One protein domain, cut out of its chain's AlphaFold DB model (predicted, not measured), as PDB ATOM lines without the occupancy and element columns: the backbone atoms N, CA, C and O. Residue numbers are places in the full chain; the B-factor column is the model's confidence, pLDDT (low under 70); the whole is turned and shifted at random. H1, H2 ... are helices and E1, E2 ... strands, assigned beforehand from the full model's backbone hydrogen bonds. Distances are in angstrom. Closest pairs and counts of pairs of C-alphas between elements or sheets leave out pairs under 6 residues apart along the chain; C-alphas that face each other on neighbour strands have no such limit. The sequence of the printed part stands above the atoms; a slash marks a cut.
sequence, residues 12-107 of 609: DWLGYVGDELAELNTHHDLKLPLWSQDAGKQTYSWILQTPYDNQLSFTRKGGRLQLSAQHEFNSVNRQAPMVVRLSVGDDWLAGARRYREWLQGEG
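AT A GLANCE: This is residues 12 to 107 of the 609 residues of an uncharacterized protein of Aeromonas sp. HMWF014 (UniProt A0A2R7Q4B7). Two small three-stranded sheets spread out as a flat V, each with one helix packed on a face: H1 on the sheet of E1, E4 and E5, H2 on the sheet of E2, E3 and E6. The strands of the two sheets stay apart, and the links E1 to E2, E3 to E4 and E5 to E6 join them near the point of the V, while both helices lie toward the same side of the flat body. The printed part has 96 residues with two named helices and six named strands, in the order H1 E1 E2 E3 E4 E5 E6 H2, of mixed class; both sheets, in the orders E1 - E4 - E5 and E2 - E3 - E6, are antiparallel. The whole is only just compact, close to loose, with a radius of gyration of the C-alphas of 14.6 A, and it spans 40 by 37 by 18 A.

IN THESE COORDINATES: H1, residues 12 to 20, begins at C-alpha 12 (34.039, 130.515, -173.578) and is 11.8 A long. E1, residues 23 to 25, follows with 7.0 A. E2, residues 34 to 38, is 13.7 A long, and E3, residues 43 to 48, 16.1 A. E4, residues 54 to 61, begins at C-alpha 54 (8.197, 129.089, -170.573) and is 21.9 A long; E5, residues 64 to 71, is 23.3 A long. E6, residues 84 to 89, has 16.1 A. H2, residues 94 to 105, is 16.5 A long and ends at C-alpha 105 (4.463, 105.997, -169.909).

HOW THE PARTS SIT: H1 is on the first sheet at a height of 8.0 A, over E4, slantwise to the strands at 44 degrees to E4 on the local plane; its closest C-alphas to E4 are those of Gly 18 and Phe 58, 6.0 A. E1 and E4 are antiparallel at 158 degrees, with N 24 and O 56 2.9 A apart. E4 and E5 form a hairpin, with N 57 and O 68 at 2.9 A. In the other sheet E2 and E3 form a hairpin, with N 37 and O 44 at 2.8 A, and E3 and E6 are antiparallel, with N 45 and O 87 at 2.8 A. H2 on one face of this sheet makes two layers, helix over strands: its height is 9.6 A, over E3 and only just over E6, where 3 of its 12 C-alphas fall. It runs slantwise, at 34 degrees to E3 on the local plane, and the closest C-alphas of the two are those of Ser 45 and Gly 95, 5.1 A. In H1 and H2 every O i to N i+4 pair is within hydrogen-bond range. H1 and H2 are apart.

THE WHOLE: The two C-alphas farthest apart, those of Gly 62 and Gly 107, are 43.6 A from each other. The printed part has no cut. The link E5 to E6, residues 72 to 83, is long. The mean pLDDT of the printed part is 93.8, and no printed residue is under 70.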
ATOM      1  N   ASP A  12      34.484 130.653-172.193       90.75
ATOM      2  CA  ASP A  12      34.039 130.515-173.578       90.75
ATOM      3  C   ASP A  12      32.539 130.224-173.622       90.75
ATOM      4  O   ASP A  12      31.800 130.851-174.387       90.75
ATOM      5  N   TRP A  13      32.071 129.342-172.734       91.75
ATOM      6  CA  TRP A  13      30.647 129.060-172.555       91.75
ATOM      7  C   TRP A  13      29.885 130.248-171.964       91.75
ATOM      8  O   TRP A  13      28.783 130.537-172.422       91.75
ATOM      9  N   LEU A  14      30.469 130.986-171.014       89.69
ATOM     10  CA  LEU A  14      29.919 132.250-170.508       89.69
ATOM     11  C   LEU A  14      29.650 133.227-171.652       89.69
ATOM     12  O   LEU A  14      28.551 133.780-171.730       89.69
ATOM     13  N   GLY A  15      30.645 133.420-172.525       86.25
ATOM     14  CA  GLY A  15      30.562 134.251-173.722       86.25
ATOM     15  C   GLY A  15      29.467 133.777-174.673       86.25
ATOM     16  O   GLY A  15      28.531 134.510-174.956       86.25
ATOM     17  N   TYR A  16      29.543 132.529-175.121       89.94
ATOM     18  CA  TYR A  16      28.584 131.986-176.081       89.94
ATOM     19  C   TYR A  16      27.144 131.981-175.556       89.94
ATOM     20  O   TYR A  16      26.260 132.517-176.214       89.94
ATOM     21  N   VAL A  17      26.905 131.435-174.360       89.19
ATOM     22  CA  VAL A  17      25.546 131.319-173.814       89.19
ATOM     23  C   VAL A  17      24.952 132.693-173.540       89.19
ATOM     24  O   VAL A  17      23.825 132.951-173.927       89.19
ATOM     25  N   GLY A  18      25.708 133.596-172.914       83.25
ATOM     26  CA  GLY A  18      25.182 134.924-172.597       83.25
ATOM     27  C   GLY A  18      25.044 135.869-173.797       83.25
ATOM     28  O   GLY A  18      24.355 136.869-173.654       83.25
ATOM     29  N   ASP A  19      25.691 135.591-174.936       84.81
ATOM     30  CA  ASP A  19      25.589 136.441-176.133       84.81
ATOM     31  C   ASP A  19      24.606 135.868-177.170       84.81
ATOM     32  O   ASP A  19      23.878 136.629-177.788       84.81
ATOM     33  N   GLU A  20      24.581 134.544-177.377       86.00
ATOM     34  CA  GLU A  20      23.813 133.908-178.466       86.00
ATOM     35  C   GLU A  20      22.653 133.030-177.987       86.00
ATOM     36  O   GLU A  20      21.797 132.668-178.786       86.00
ATOM     37  N   LEU A  21      22.628 132.654-176.706       86.94
ATOM     38  CA  LEU A  21      21.605 131.786-176.108       86.94
ATOM     39  C   LEU A  21      21.057 132.403-174.813       86.94
ATOM     40  O   LEU A  21      20.706 131.681-173.879       86.94
ATOM     41  N   ALA A  22      21.060 133.738-174.726       88.19
ATOM     42  CA  ALA A  22      20.702 134.464-173.510       88.19
ATOM     43  C   ALA A  22      19.269 134.148-173.071       88.19
ATOM     44  O   ALA A  22      18.987 134.096-171.876       88.19
ATOM     45  N   GLU A  23      18.403 133.885-174.044       93.44
ATOM     46  CA  GLU A  23      17.012 133.510-173.881       93.44
ATOM     47  C   GLU A  23      16.728 132.252-174.705       93.44
ATOM     48  O   GLU A  23      17.108 132.183-175.870       93.44
ATOM     49  N   LEU A  24      16.085 131.248-174.096       93.94
ATOM     50  CA  LEU A  24      15.665 130.020-174.771       93.94
ATOM     51  C   LEU A  24      14.198 129.704-174.495       93.94
ATOM     52  O   LEU A  24      13.766 129.615-173.340       93.94
ATOM     53  N   ASN A  25      13.470 129.415-175.562       94.12
ATOM     54  CA  ASN A  25      12.173 128.774-175.511       94.12
ATOM     55  C   ASN A  25      12.328 127.267-175.216       94.12
ATOM     56  O   ASN A  25      13.161 126.565-175.801       94.12
ATOM     57  N   THR A  26      11.499 126.742-174.313       95.81
ATOM     58  CA  THR A  26      11.642 125.367-173.802       95.81
ATOM     59  C   THR A  26      11.085 124.267-174.701       95.81
ATOM     60  O   THR A  26      11.328 123.096-174.413       95.81
ATOM     61  N   HIS A  27      10.351 124.607-175.762       94.69
ATOM     62  CA  HIS A  27       9.875 123.644-176.757       94.69
ATOM     63  C   HIS A  27      10.636 123.733-178.086       94.69
ATOM     64  O   HIS A  27      10.831 122.700-178.725       94.69
ATOM     65  N   HIS A  28      11.088 124.924-178.489       92.69
ATOM     66  CA  HIS A  28      11.737 125.177-179.780       92.69
ATOM     67  C   HIS A  28      13.276 125.129-179.719       92.69
ATOM     68  O   HIS A  28      13.914 124.365-180.459       92.69
ATOM     69  N   ASP A  29      13.889 125.896-178.816       93.12
ATOM     70  CA  ASP A  29      15.352 126.003-178.740       93.12
ATOM     71  C   ASP A  29      15.952 124.813-177.981       93.12
ATOM     72  O   ASP A  29      16.984 124.240-178.360       93.12
ATOM     73  N   LEU A  30      15.257 124.381-176.926       93.19
ATOM     74  CA  LEU A  30      15.647 123.234-176.119       93.19
ATOM     75  C   LEU A  30      15.111 121.924-176.729       93.19
ATOM     76  O   LEU A  30      13.972 121.522-176.512       93.19
ATOM     77  N   LYS A  31      15.967 121.227-177.491       94.88
ATOM     78  CA  LYS A  31      15.605 120.001-178.243       94.88
ATOM     79  C   LYS A  31      15.036 118.872-177.375       94.88
ATOM     80  O   LYS A  31      14.224 118.078-177.850       94.88
ATOM     81  N   LEU A  32      15.449 118.819-176.110       96.75
ATOM     82  CA  LEU A  32      14.800 118.058-175.048       96.75
ATOM     83  C   LEU A  32      14.369 119.051-173.967       96.75
ATOM     84  O   LEU A  32      15.236 119.787-173.517       96.75
ATOM     85  N   PRO A  33      13.116 119.055-173.490       96.56
ATOM     86  CA  PRO A  33      12.641 119.997-172.477       96.56
ATOM     87  C   PRO A  33      13.167 119.658-171.065       96.56
ATOM     88  O   PRO A  33      12.406 119.411-170.128       96.56
ATOM     89  N   LEU A  34      14.491 119.589-170.908       96.88
ATOM     90  CA  LEU A  34      15.178 119.264-169.666       96.88
ATOM     91  C   LEU A  34      16.566 119.902-169.591       96.88
ATOM     92  O   LEU A  34      17.221 120.139-170.606       96.88
ATOM     93  N   TRP A  35      17.054 120.091-168.372       96.06
ATOM     94  CA  TRP A  35      18.463 120.372-168.097       96.06
ATOM     95  C   TRP A  35      18.896 119.660-166.821       96.06
ATOM     96  O   TRP A  35      18.069 119.251-166.000       96.06
ATOM     97  N   SER A  36      20.208 119.540-166.647       95.75
ATOM     98  CA  SER A  36      20.796 118.829-165.519       95.75
ATOM     99  C   SER A  36      21.902 119.646-164.860       95.75
ATOM    100  O   SER A  36      22.648 120.365-165.523       95.75
ATOM    101  N   GLN A  37      22.021 119.505-163.543       94.62
ATOM    102  CA  GLN A  37      23.110 120.034-162.735       94.62
ATOM    103  C   GLN A  37      23.871 118.882-162.087       94.62
ATOM    104  O   GLN A  37      23.284 118.013-161.443       94.62
ATOM    105  N   ASP A  38      25.190 118.922-162.222       90.62
ATOM    106  CA  ASP A  38      26.095 118.022-161.524       90.62
ATOM    107  C   ASP A  38      26.386 118.528-160.110       90.62
ATOM    108  O   ASP A  38      26.769 119.685-159.907       90.62
ATOM    109  N   ALA A  39      26.195 117.641-159.141       89.25
ATOM    110  CA  ALA A  39      26.489 117.830-157.727       89.25
ATOM    111  C   ALA A  39      27.565 116.832-157.242       89.25
ATOM    112  O   ALA A  39      27.600 116.439-156.073       89.25
ATOM    113  N   GLY A  40      28.446 116.388-158.142       86.44
ATOM    114  CA  GLY A  40      29.579 115.507-157.876       86.44
ATOM    115  C   GLY A  40      29.199 114.030-157.926       86.44
ATOM    116  O   GLY A  40      29.565 113.327-158.859       86.44
ATOM    117  N   LYS A  41      28.484 113.536-156.905       87.69
ATOM    118  CA  LYS A  41      28.019 112.130-156.862       87.69
ATOM    119  C   LYS A  41      26.629 111.928-157.460       87.69
ATOM    120  O   LYS A  41      26.213 110.796-157.667       87.69
ATOM    121  N   GLN A  42      25.894 113.017-157.646       94.94
ATOM    122  CA  GLN A  42      24.508 113.008-158.085       94.94
ATOM    123  C   GLN A  42      24.317 114.024-159.201       94.94
ATOM    124  O   GLN A  42      24.952 115.078-159.211       94.94
ATOM    125  N   THR A  43      23.394 113.718-160.099       95.56
ATOM    126  CA  THR A  43      22.906 114.622-161.133       95.56
ATOM    127  C   THR A  43      21.447 114.957-160.842       95.56
ATOM    128  O   THR A  43      20.604 114.064-160.745       95.56
ATOM    129  N   TYR A  44      21.144 116.245-160.718       97.19
ATOM    130  CA  TYR A  44      19.790 116.767-160.547       97.19
ATOM    131  C   TYR A  44      19.259 117.210-161.903       97.19
ATOM    132  O   TYR A  44      19.874 118.052-162.547       97.19
ATOM    133  N   SER A  45      18.149 116.636-162.355       97.50
ATOM    134  CA  SER A  45      17.564 116.928-163.667       97.50
ATOM    135  C   SER A  45      16.169 117.510-163.516       97.50
ATOM    136  O   SER A  45      15.304 116.875-162.914       97.50
ATOM    137  N   TRP A  46      15.947 118.688-164.089       97.88
ATOM    138  CA  TRP A  46      14.630 119.299-164.212       97.88
ATOM    139  C   TRP A  46      14.052 118.904-165.559       97.88
ATOM    140  O   TRP A  46      14.665 119.154-166.592       97.88
ATOM    141  N   ILE A  47      12.891 118.265-165.533       98.00
ATOM    142  CA  ILE A  47      12.165 117.792-166.707       98.00
ATOM    143  C   ILE A  47      10.859 118.576-166.776       98.00
ATOM    144  O   ILE A  47      10.018 118.460-165.880       98.00
ATOM    145  N   LEU A  48      10.691 119.373-167.826       97.38
ATOM    146  CA  LEU A  48       9.471 120.138-168.059       97.38
ATOM    147  C   LEU A  48       8.446 119.229-168.740       97.38
ATOM    148  O   LEU A  48       8.571 118.908-169.921       97.38
ATOM    149  N   GLN A  49       7.434 118.805-167.985       96.00
ATOM    150  CA  GLN A  49       6.289 118.069-168.534       96.00
ATOM    151  C   GLN A  49       5.268 119.031-169.159       96.00
ATOM    152  O   GLN A  49       4.558 118.651-170.086       96.00
ATOM    153  N   THR A  50       5.280 120.295-168.721       95.25
ATOM    154  CA  THR A  50       4.629 121.430-169.390       95.25
ATOM    155  C   THR A  50       5.700 122.344-170.021       95.25
ATOM    156  O   THR A  50       6.084 123.343-169.418       95.25
ATOM    157  N   PRO A  51       6.245 122.019-171.209       95.75
ATOM    158  CA  PRO A  51       7.313 122.788-171.867       95.75
ATOM    159  C   PRO A  51       6.806 124.000-172.671       95.75
ATOM    160  O   PRO A  51       7.543 124.547-173.491       95.75
ATOM    161  N   TYR A  52       5.554 124.392-172.467       95.38
ATOM    162  CA  TYR A  52       4.866 125.469-173.173       95.38
ATOM    163  C   TYR A  52       4.873 126.746-172.331       95.38
ATOM    164  O   TYR A  52       4.895 126.659-171.103       95.38
ATOM    165  N   ASP A  53       4.856 127.909-172.988       94.12
ATOM    166  CA  ASP A  53       4.779 129.225-172.329       94.12
ATOM    167  C   ASP A  53       5.858 129.444-171.247       94.12
ATOM    168  O   ASP A  53       5.625 130.108-170.236       94.12
ATOM    169  N   ASN A  54       7.050 128.863-171.445       95.50
ATOM    170  CA  ASN A  54       8.197 129.089-170.573       95.50
ATOM    171  C   ASN A  54       9.318 129.827-171.296       95.50
ATOM    172  O   ASN A  54       9.592 129.583-172.475       95.50
ATOM    173  N   GLN A  55      10.044 130.617-170.517       95.69
ATOM    174  CA  GLN A  55      11.265 131.288-170.924       95.69
ATOM    175  C   GLN A  55      12.400 130.876-169.986       95.69
ATOM    176  O   GLN A  55      12.284 130.979-168.761       95.69
ATOM    177  N   LEU A  56      13.505 130.408-170.558       95.81
ATOM    178  CA  LEU A  56      14.774 130.279-169.850       95.81
ATOM    179  C   LEU A  56      15.629 131.504-170.148       95.81
ATOM    180  O   LEU A  56      15.706 131.922-171.304       95.81
ATOM    181  N   SER A  57      16.304 132.038-169.134       95.50
ATOM    182  CA  SER A  57      17.229 133.160-169.302       95.50
ATOM    183  C   SER A  57      18.554 132.890-168.600       95.50
ATOM    184  O   SER A  57      18.586 132.423-167.458       95.50
ATOM    185  N   PHE A  58      19.654 133.211-169.274       93.31
ATOM    186  CA  PHE A  58      21.004 133.096-168.739       93.31
ATOM    187  C   PHE A  58      21.587 134.469-168.435       93.31
ATOM    188  O   PHE A  58      21.684 135.335-169.300       93.31
ATOM    189  N   THR A  59      22.058 134.649-167.205       91.19
ATOM    190  CA  THR A  59      22.741 135.875-166.780       91.19
ATOM    191  C   THR A  59      24.146 135.578-166.271       91.19
ATOM    192  O   THR A  59      24.451 134.482-165.792       91.19
ATOM    193  N   ARG A  60      25.036 136.571-166.383       91.50
ATOM    194  CA  ARG A  60      26.415 136.501-165.886       91.50
ATOM    195  C   ARG A  60      26.497 137.245-164.558       91.50
ATOM    196  O   ARG A  60      26.474 138.473-164.538       91.50
ATOM    197  N   LYS A  61      26.633 136.523-163.445       89.25
ATOM    198  CA  LYS A  61      26.761 137.126-162.108       89.25
ATOM    199  C   LYS A  61      27.992 136.589-161.392       89.25
ATOM    200  O   LYS A  61      28.119 135.388-161.173       89.25
ATOM    201  N   GLY A  62      28.921 137.483-161.043       88.75
ATOM    202  CA  GLY A  62      30.158 137.120-160.336       88.75
ATOM    203  C   GLY A  62      31.026 136.101-161.089       88.75
ATOM    204  O   GLY A  62      31.537 135.165-160.478       88.75
ATOM    205  N   GLY A  63      31.126 136.223-162.420       88.44
ATOM    206  CA  GLY A  63      31.881 135.283-163.264       88.44
ATOM    207  C   GLY A  63      31.262 133.882-163.354       88.44
ATOM    208  O   GLY A  63      31.965 132.912-163.625       88.44
ATOM    209  N   ARG A  64      29.959 133.752-163.072       92.12
ATOM    210  CA  ARG A  64      29.202 132.500-163.175       92.12
ATOM    211  C   ARG A  64      27.955 132.692-164.029       92.12
ATOM    212  O   ARG A  64      27.309 133.735-163.936       92.12
ATOM    213  N   LEU A  65      27.602 131.670-164.804       91.19
ATOM    214  CA  LEU A  65      26.291 131.560-165.437       91.19
ATOM    215  C   LEU A  65      25.237 131.242-164.373       91.19
ATOM    216  O   LEU A  65      25.428 130.351-163.540       91.19
ATOM    217  N   GLN A  66      24.130 131.975-164.417       91.75
ATOM    218  CA  GLN A  66      22.916 131.705-163.657       91.75
ATOM    219  C   GLN A  66      21.767 131.507-164.637       91.75
ATOM    220  O   GLN A  66      21.576 132.331-165.526       91.75
ATOM    221  N   LEU A  67      21.030 130.413-164.463       93.44
ATOM    222  CA  LEU A  67      19.819 130.107-165.213       93.44
ATOM    223  C   LEU A  67      18.605 130.506-164.370       93.44
ATOM    224  O   LEU A  67      18.495 130.074-163.220       93.44
ATOM    225  N   SER A  68      17.696 131.285-164.944       94.94
ATOM    226  CA  SER A  68      16.341 131.494-164.432       94.94
ATOM    227  C   SER A  68      15.326 130.872-165.381       94.94
ATOM    228  O   SER A  68      15.519 130.895-166.594       94.94
ATOM    229  N   ALA A  69      14.243 130.335-164.826       95.75
ATOM    230  CA  ALA A  69      13.106 129.832-165.582       95.75
ATOM    231  C   ALA A  69      11.851 130.601-165.165       95.75
ATOM    232  O   ALA A  69      11.613 130.790-163.970       95.75
ATOM    233  N   GLN A  70      11.061 131.025-166.143       96.38
ATOM    234  CA  GLN A  70       9.783 131.702-165.961       96.38
ATOM    235  C   GLN A  70       8.702 130.941-166.728       96.38
ATOM    236  O   GLN A  70       8.967 130.447-167.819       96.38
ATOM    237  N   HIS A  71       7.499 130.875-166.160       96.31
ATOM    238  CA  HIS A  71       6.294 130.390-166.828       96.31
ATOM    239  C   HIS A  71       5.247 131.498-166.842       96.31
ATOM    240  O   HIS A  71       5.072 132.194-165.835       96.31
ATOM    241  N   GLU A  72       4.560 131.660-167.965       94.38
ATOM    242  CA  GLU A  72       3.490 132.635-168.116       94.38
ATOM    243  C   GLU A  72       2.117 131.955-168.080       94.38
ATOM    244  O   GLU A  72       1.784 131.151-168.948       94.38
ATOM    245  N   PHE A  73       1.295 132.348-167.101       93.94
ATOM    246  CA  PHE A  73      -0.126 132.011-167.082       93.94
ATOM    247  C   PHE A  73      -0.933 133.081-167.831       93.94
ATOM    248  O   PHE A  73      -1.111 134.195-167.334       93.94
ATOM    249  N   ASN A  74      -1.454 132.731-169.001       89.69
ATOM    250  CA  ASN A  74      -2.174 133.600-169.931       89.69
ATOM    251  C   ASN A  74      -3.625 133.119-170.154       89.69
ATOM    252  O   ASN A  74      -4.102 132.184-169.510       89.69
ATOM    253  N   SER A  75      -4.355 133.765-171.064       88.00
ATOM    254  CA  SER A  75      -5.767 133.460-171.347       88.00
ATOM    255  C   SER A  75      -6.021 132.008-171.781       88.00
ATOM    256  O   SER A  75      -7.094 131.486-171.477       88.00
ATOM    257  N   VAL A  76      -5.057 131.350-172.437       87.88
ATOM    258  CA  VAL A  76      -5.210 129.987-172.973       87.88
ATOM    259  C   VAL A  76      -4.764 128.889-172.002       87.88
ATOM    260  O   VAL A  76      -5.234 127.759-172.126       87.88
ATOM    261  N   ASN A  77      -3.912 129.193-171.014       91.25
ATOM    262  CA  ASN A  77      -3.359 128.189-170.091       91.25
ATOM    263  C   ASN A  77      -3.641 128.456-168.591       91.25
ATOM    264  O   ASN A  77      -3.255 127.641-167.759       91.25
ATOM    265  N   ARG A  78      -4.353 129.537-168.216       91.94
ATOM    266  CA  ARG A  78      -4.563 129.962-166.808       91.94
ATOM    267  C   ARG A  78      -5.094 128.878-165.861       91.94
ATOM    268  O   ARG A  78      -4.862 128.962-164.660       91.94
ATOM    269  N   GLN A  79      -5.856 127.916-166.380       92.19
ATOM    270  CA  GLN A  79      -6.446 126.825-165.593       92.19
ATOM    271  C   GLN A  79      -5.633 125.520-165.661       92.19
ATOM    272  O   GLN A  79      -5.954 124.561-164.962       92.19
ATOM    273  N   ALA A  80      -4.604 125.458-166.511       91.94
ATOM    274  CA  ALA A  80      -3.752 124.288-166.669       91.94
ATOM    275  C   ALA A  80      -2.595 124.315-165.652       91.94
ATOM    276  O   ALA A  80      -2.046 125.379-165.363       91.94
ATOM    277  N   PRO A  81      -2.186 123.160-165.100       94.25
ATOM    278  CA  PRO A  81      -1.036 123.105-164.213       94.25
ATOM    279  C   PRO A  81       0.280 123.252-164.991       94.25
ATOM    280  O   PRO A  81       0.490 122.625-166.033       94.25
ATOM    281  N   MET A  82       1.223 123.996-164.413       95.06
ATOM    282  CA  MET A  82       2.632 123.894-164.785       95.06
ATOM    283  C   MET A  82       3.245 122.699-164.049       95.06
ATOM    284  O   MET A  82       3.294 122.683-162.817       95.06
ATOM    285  N   VAL A  83       3.728 121.700-164.790       96.75
ATOM    286  CA  VAL A  83       4.320 120.492-164.207       96.75
ATOM    287  C   VAL A  83       5.808 120.412-164.535       96.75
ATOM    288  O   VAL A  83       6.220 120.303-165.693       96.75
ATOM    289  N   VAL A  84       6.623 120.428-163.479       97.38
ATOM    290  CA  VAL A  84       8.074 120.233-163.538       97.38
ATOM    291  C   VAL A  84       8.447 119.075-162.634       97.38
ATOM    292  O   VAL A  84       8.088 119.044-161.457       97.38
ATOM    293  N   ARG A  85       9.208 118.128-163.172       97.25
ATOM    294  CA  ARG A  85       9.722 116.991-162.417       97.25
ATOM    295  C   ARG A  85      11.200 117.179-162.122       97.25
ATOM    296  O   ARG A  85      12.006 117.271-163.043       97.25
ATOM    297  N   LEU A  86      11.559 117.149-160.843       97.50
ATOM    298  CA  LEU A  86      12.944 116.978-160.414       97.50
ATOM    299  C   LEU A  86      13.256 115.482-160.304       97.50
ATOM    300  O   LEU A  86      12.561 114.745-159.603       97.50
ATOM    301  N   SER A  87      14.296 115.033-160.998       96.94
ATOM    302  CA  SER A  87      14.807 113.666-160.928       96.94
ATOM    303  C   SER A  87      16.251 113.671-160.450       96.94
ATOM    304  O   SER A  87      17.058 114.462-160.936       96.94
ATOM    305  N   VAL A  88      16.584 112.762-159.538       97.06
ATOM    306  CA  VAL A  88      17.955 112.555-159.060       97.06
ATOM    307  C   VAL A  88      18.496 111.279-159.686       97.06
ATOM    308  O   VAL A  88      17.835 110.244-159.651       97.06
ATOM    309  N   GLY A  89      19.682 111.365-160.272       95.94
ATOM    310  CA  GLY A  89      20.420 110.226-160.807       95.94
ATOM    311  C   GLY A  89      21.896 110.288-160.439       95.94
ATOM    312  O   GLY A  89      22.322 111.161-159.686       95.94
ATOM    313  N   ASP A  90      22.671 109.365-160.985       94.56
ATOM    314  CA  ASP A  90      24.086 109.133-160.675       94.56
ATOM    315  C   ASP A  90      25.005 109.246-161.905       94.56
ATOM    316  O   ASP A  90      26.222 109.121-161.782       94.56
ATOM    317  N   ASP A  91      24.446 109.543-163.082       93.75
ATOM    318  CA  ASP A  91      25.208 109.795-164.302       93.75
ATOM    319  C   ASP A  91      24.605 110.901-165.184       93.75
ATOM    320  O   ASP A  91      23.479 111.367-164.993       93.75
ATOM    321  N   TRP A  92      25.386 111.295-166.191       92.88
ATOM    322  CA  TRP A  92      25.099 112.407-167.096       92.88
ATOM    323  C   TRP A  92      23.905 112.192-168.028       92.88
ATOM    324  O   TRP A  92      23.390 113.165-168.569       92.88
ATOM    325  N   LEU A  93      23.458 110.952-168.232       96.69
ATOM    326  CA  LEU A  93      22.297 110.621-169.060       96.69
ATOM    327  C   LEU A  93      21.030 110.373-168.228       96.69
ATOM    328  O   LEU A  93      19.967 110.150-168.808       96.69
ATOM    329  N   ALA A  94      21.099 110.423-166.894       95.88
ATOM    330  CA  ALA A  94      19.978 110.070-166.025       95.88
ATOM    331  C   ALA A  94      18.701 110.882-166.312       95.88
ATOM    332  O   ALA A  94      17.613 110.311-166.381       95.88
ATOM    333  N   GLY A  95      18.827 112.195-166.544       97.06
ATOM    334  CA  GLY A  95      17.696 113.053-166.915       97.06
ATOM    335  C   GLY A  95      17.046 112.646-168.239       97.06
ATOM    336  O   GLY A  95      15.824 112.538-168.319       97.06
ATOM    337  N   ALA A  96      17.860 112.344-169.254       98.12
ATOM    338  CA  ALA A  96      17.392 111.880-170.556       98.12
ATOM    339  C   ALA A  96      16.696 110.511-170.461       98.12
ATOM    340  O   ALA A  96      15.591 110.349-170.977       98.12
ATOM    341  N   ARG A  97      17.270 109.546-169.728       97.75
ATOM    342  CA  ARG A  97      16.617 108.244-169.491       97.75
ATOM    343  C   ARG A  97      15.278 108.410-168.781       97.75
ATOM    344  O   ARG A  97      14.284 107.836-169.217       97.75
ATOM    345  N   ARG A  98      15.218 109.261-167.753       98.00
ATOM    346  CA  ARG A  98      13.963 109.527-167.043       98.00
ATOM    347  C   ARG A  98      12.918 110.194-167.934       98.00
ATOM    348  O   ARG A  98      11.731 109.896-167.821       98.00
ATOM    349  N   TYR A  99      13.346 111.086-168.821       98.44
ATOM    350  CA  TYR A  99      12.463 111.711-169.797       98.44
ATOM    351  C   TYR A  99      11.923 110.697-170.814       98.44
ATOM    352  O   TYR A  99      10.724 110.686-171.084       98.44
ATOM    353  N   ARG A 100      12.770 109.785-171.308       98.44
ATOM    354  CA  ARG A 100      12.349 108.666-172.163       98.44
ATOM    355  C   ARG A 100      11.297 107.790-171.485       98.44
ATOM    356  O   ARG A 100      10.262 107.529-172.088       98.44
ATOM    357  N   GLU A 101      11.545 107.364-170.247       98.12
ATOM    358  CA  GLU A 101      10.595 106.564-169.460       98.12
ATOM    359  C   GLU A 101       9.244 107.270-169.317       98.12
ATOM    360  O   GLU A 101       8.195 106.644-169.451       98.12
ATOM    361  N   TRP A 102       9.264 108.584-169.072       98.12
ATOM    362  CA  TRP A 102       8.044 109.378-169.009       98.12
ATOM    363  C   TRP A 102       7.311 109.397-170.355       98.12
ATOM    364  O   TRP A 102       6.136 109.046-170.392       98.12
ATOM    365  N   LEU A 103       7.993 109.700-171.466       98.12
ATOM    366  CA  LEU A 103       7.366 109.680-172.794       98.12
ATOM    367  C   LEU A 103       6.770 108.306-173.140       98.12
ATOM    368  O   LEU A 103       5.727 108.235-173.786       98.12
ATOM    369  N   GLN A 104       7.418 107.215-172.728       98.06
ATOM    370  CA  GLN A 104       6.892 105.858-172.899       98.06
ATOM    371  C   GLN A 104       5.629 105.632-172.058       98.06
ATOM    372  O   GLN A 104       4.649 105.106-172.581       98.06
ATOM    373  N   GLY A 105       5.627 106.071-170.795       97.88
ATOM    374  CA  GLY A 105       4.463 105.997-169.909       97.88
ATOM    375  C   GLY A 105       3.252 106.785-170.419       97.88
ATOM    376  O   GLY A 105       2.128 106.307-170.307       97.88
ATOM    377  N   GLU A 106       3.482 107.937-171.052       96.19
ATOM    378  CA  GLU A 106       2.432 108.769-171.665       96.19
ATOM    379  C   GLU A 106       2.021 108.299-173.077       96.19
ATOM    380  O   GLU A 106       1.165 108.903-173.724       96.19
ATOM    381  N   GLY A 107       2.670 107.266-173.626       96.06
ATOM    382  CA  GLY A 107       2.463 106.847-175.017       96.06
ATOM    383  C   GLY A 107       2.902 107.895-176.054       96.06
ATOM    384  O   GLY A 107       2.486 107.835-177.214       96.06
TER     385      GLY A 107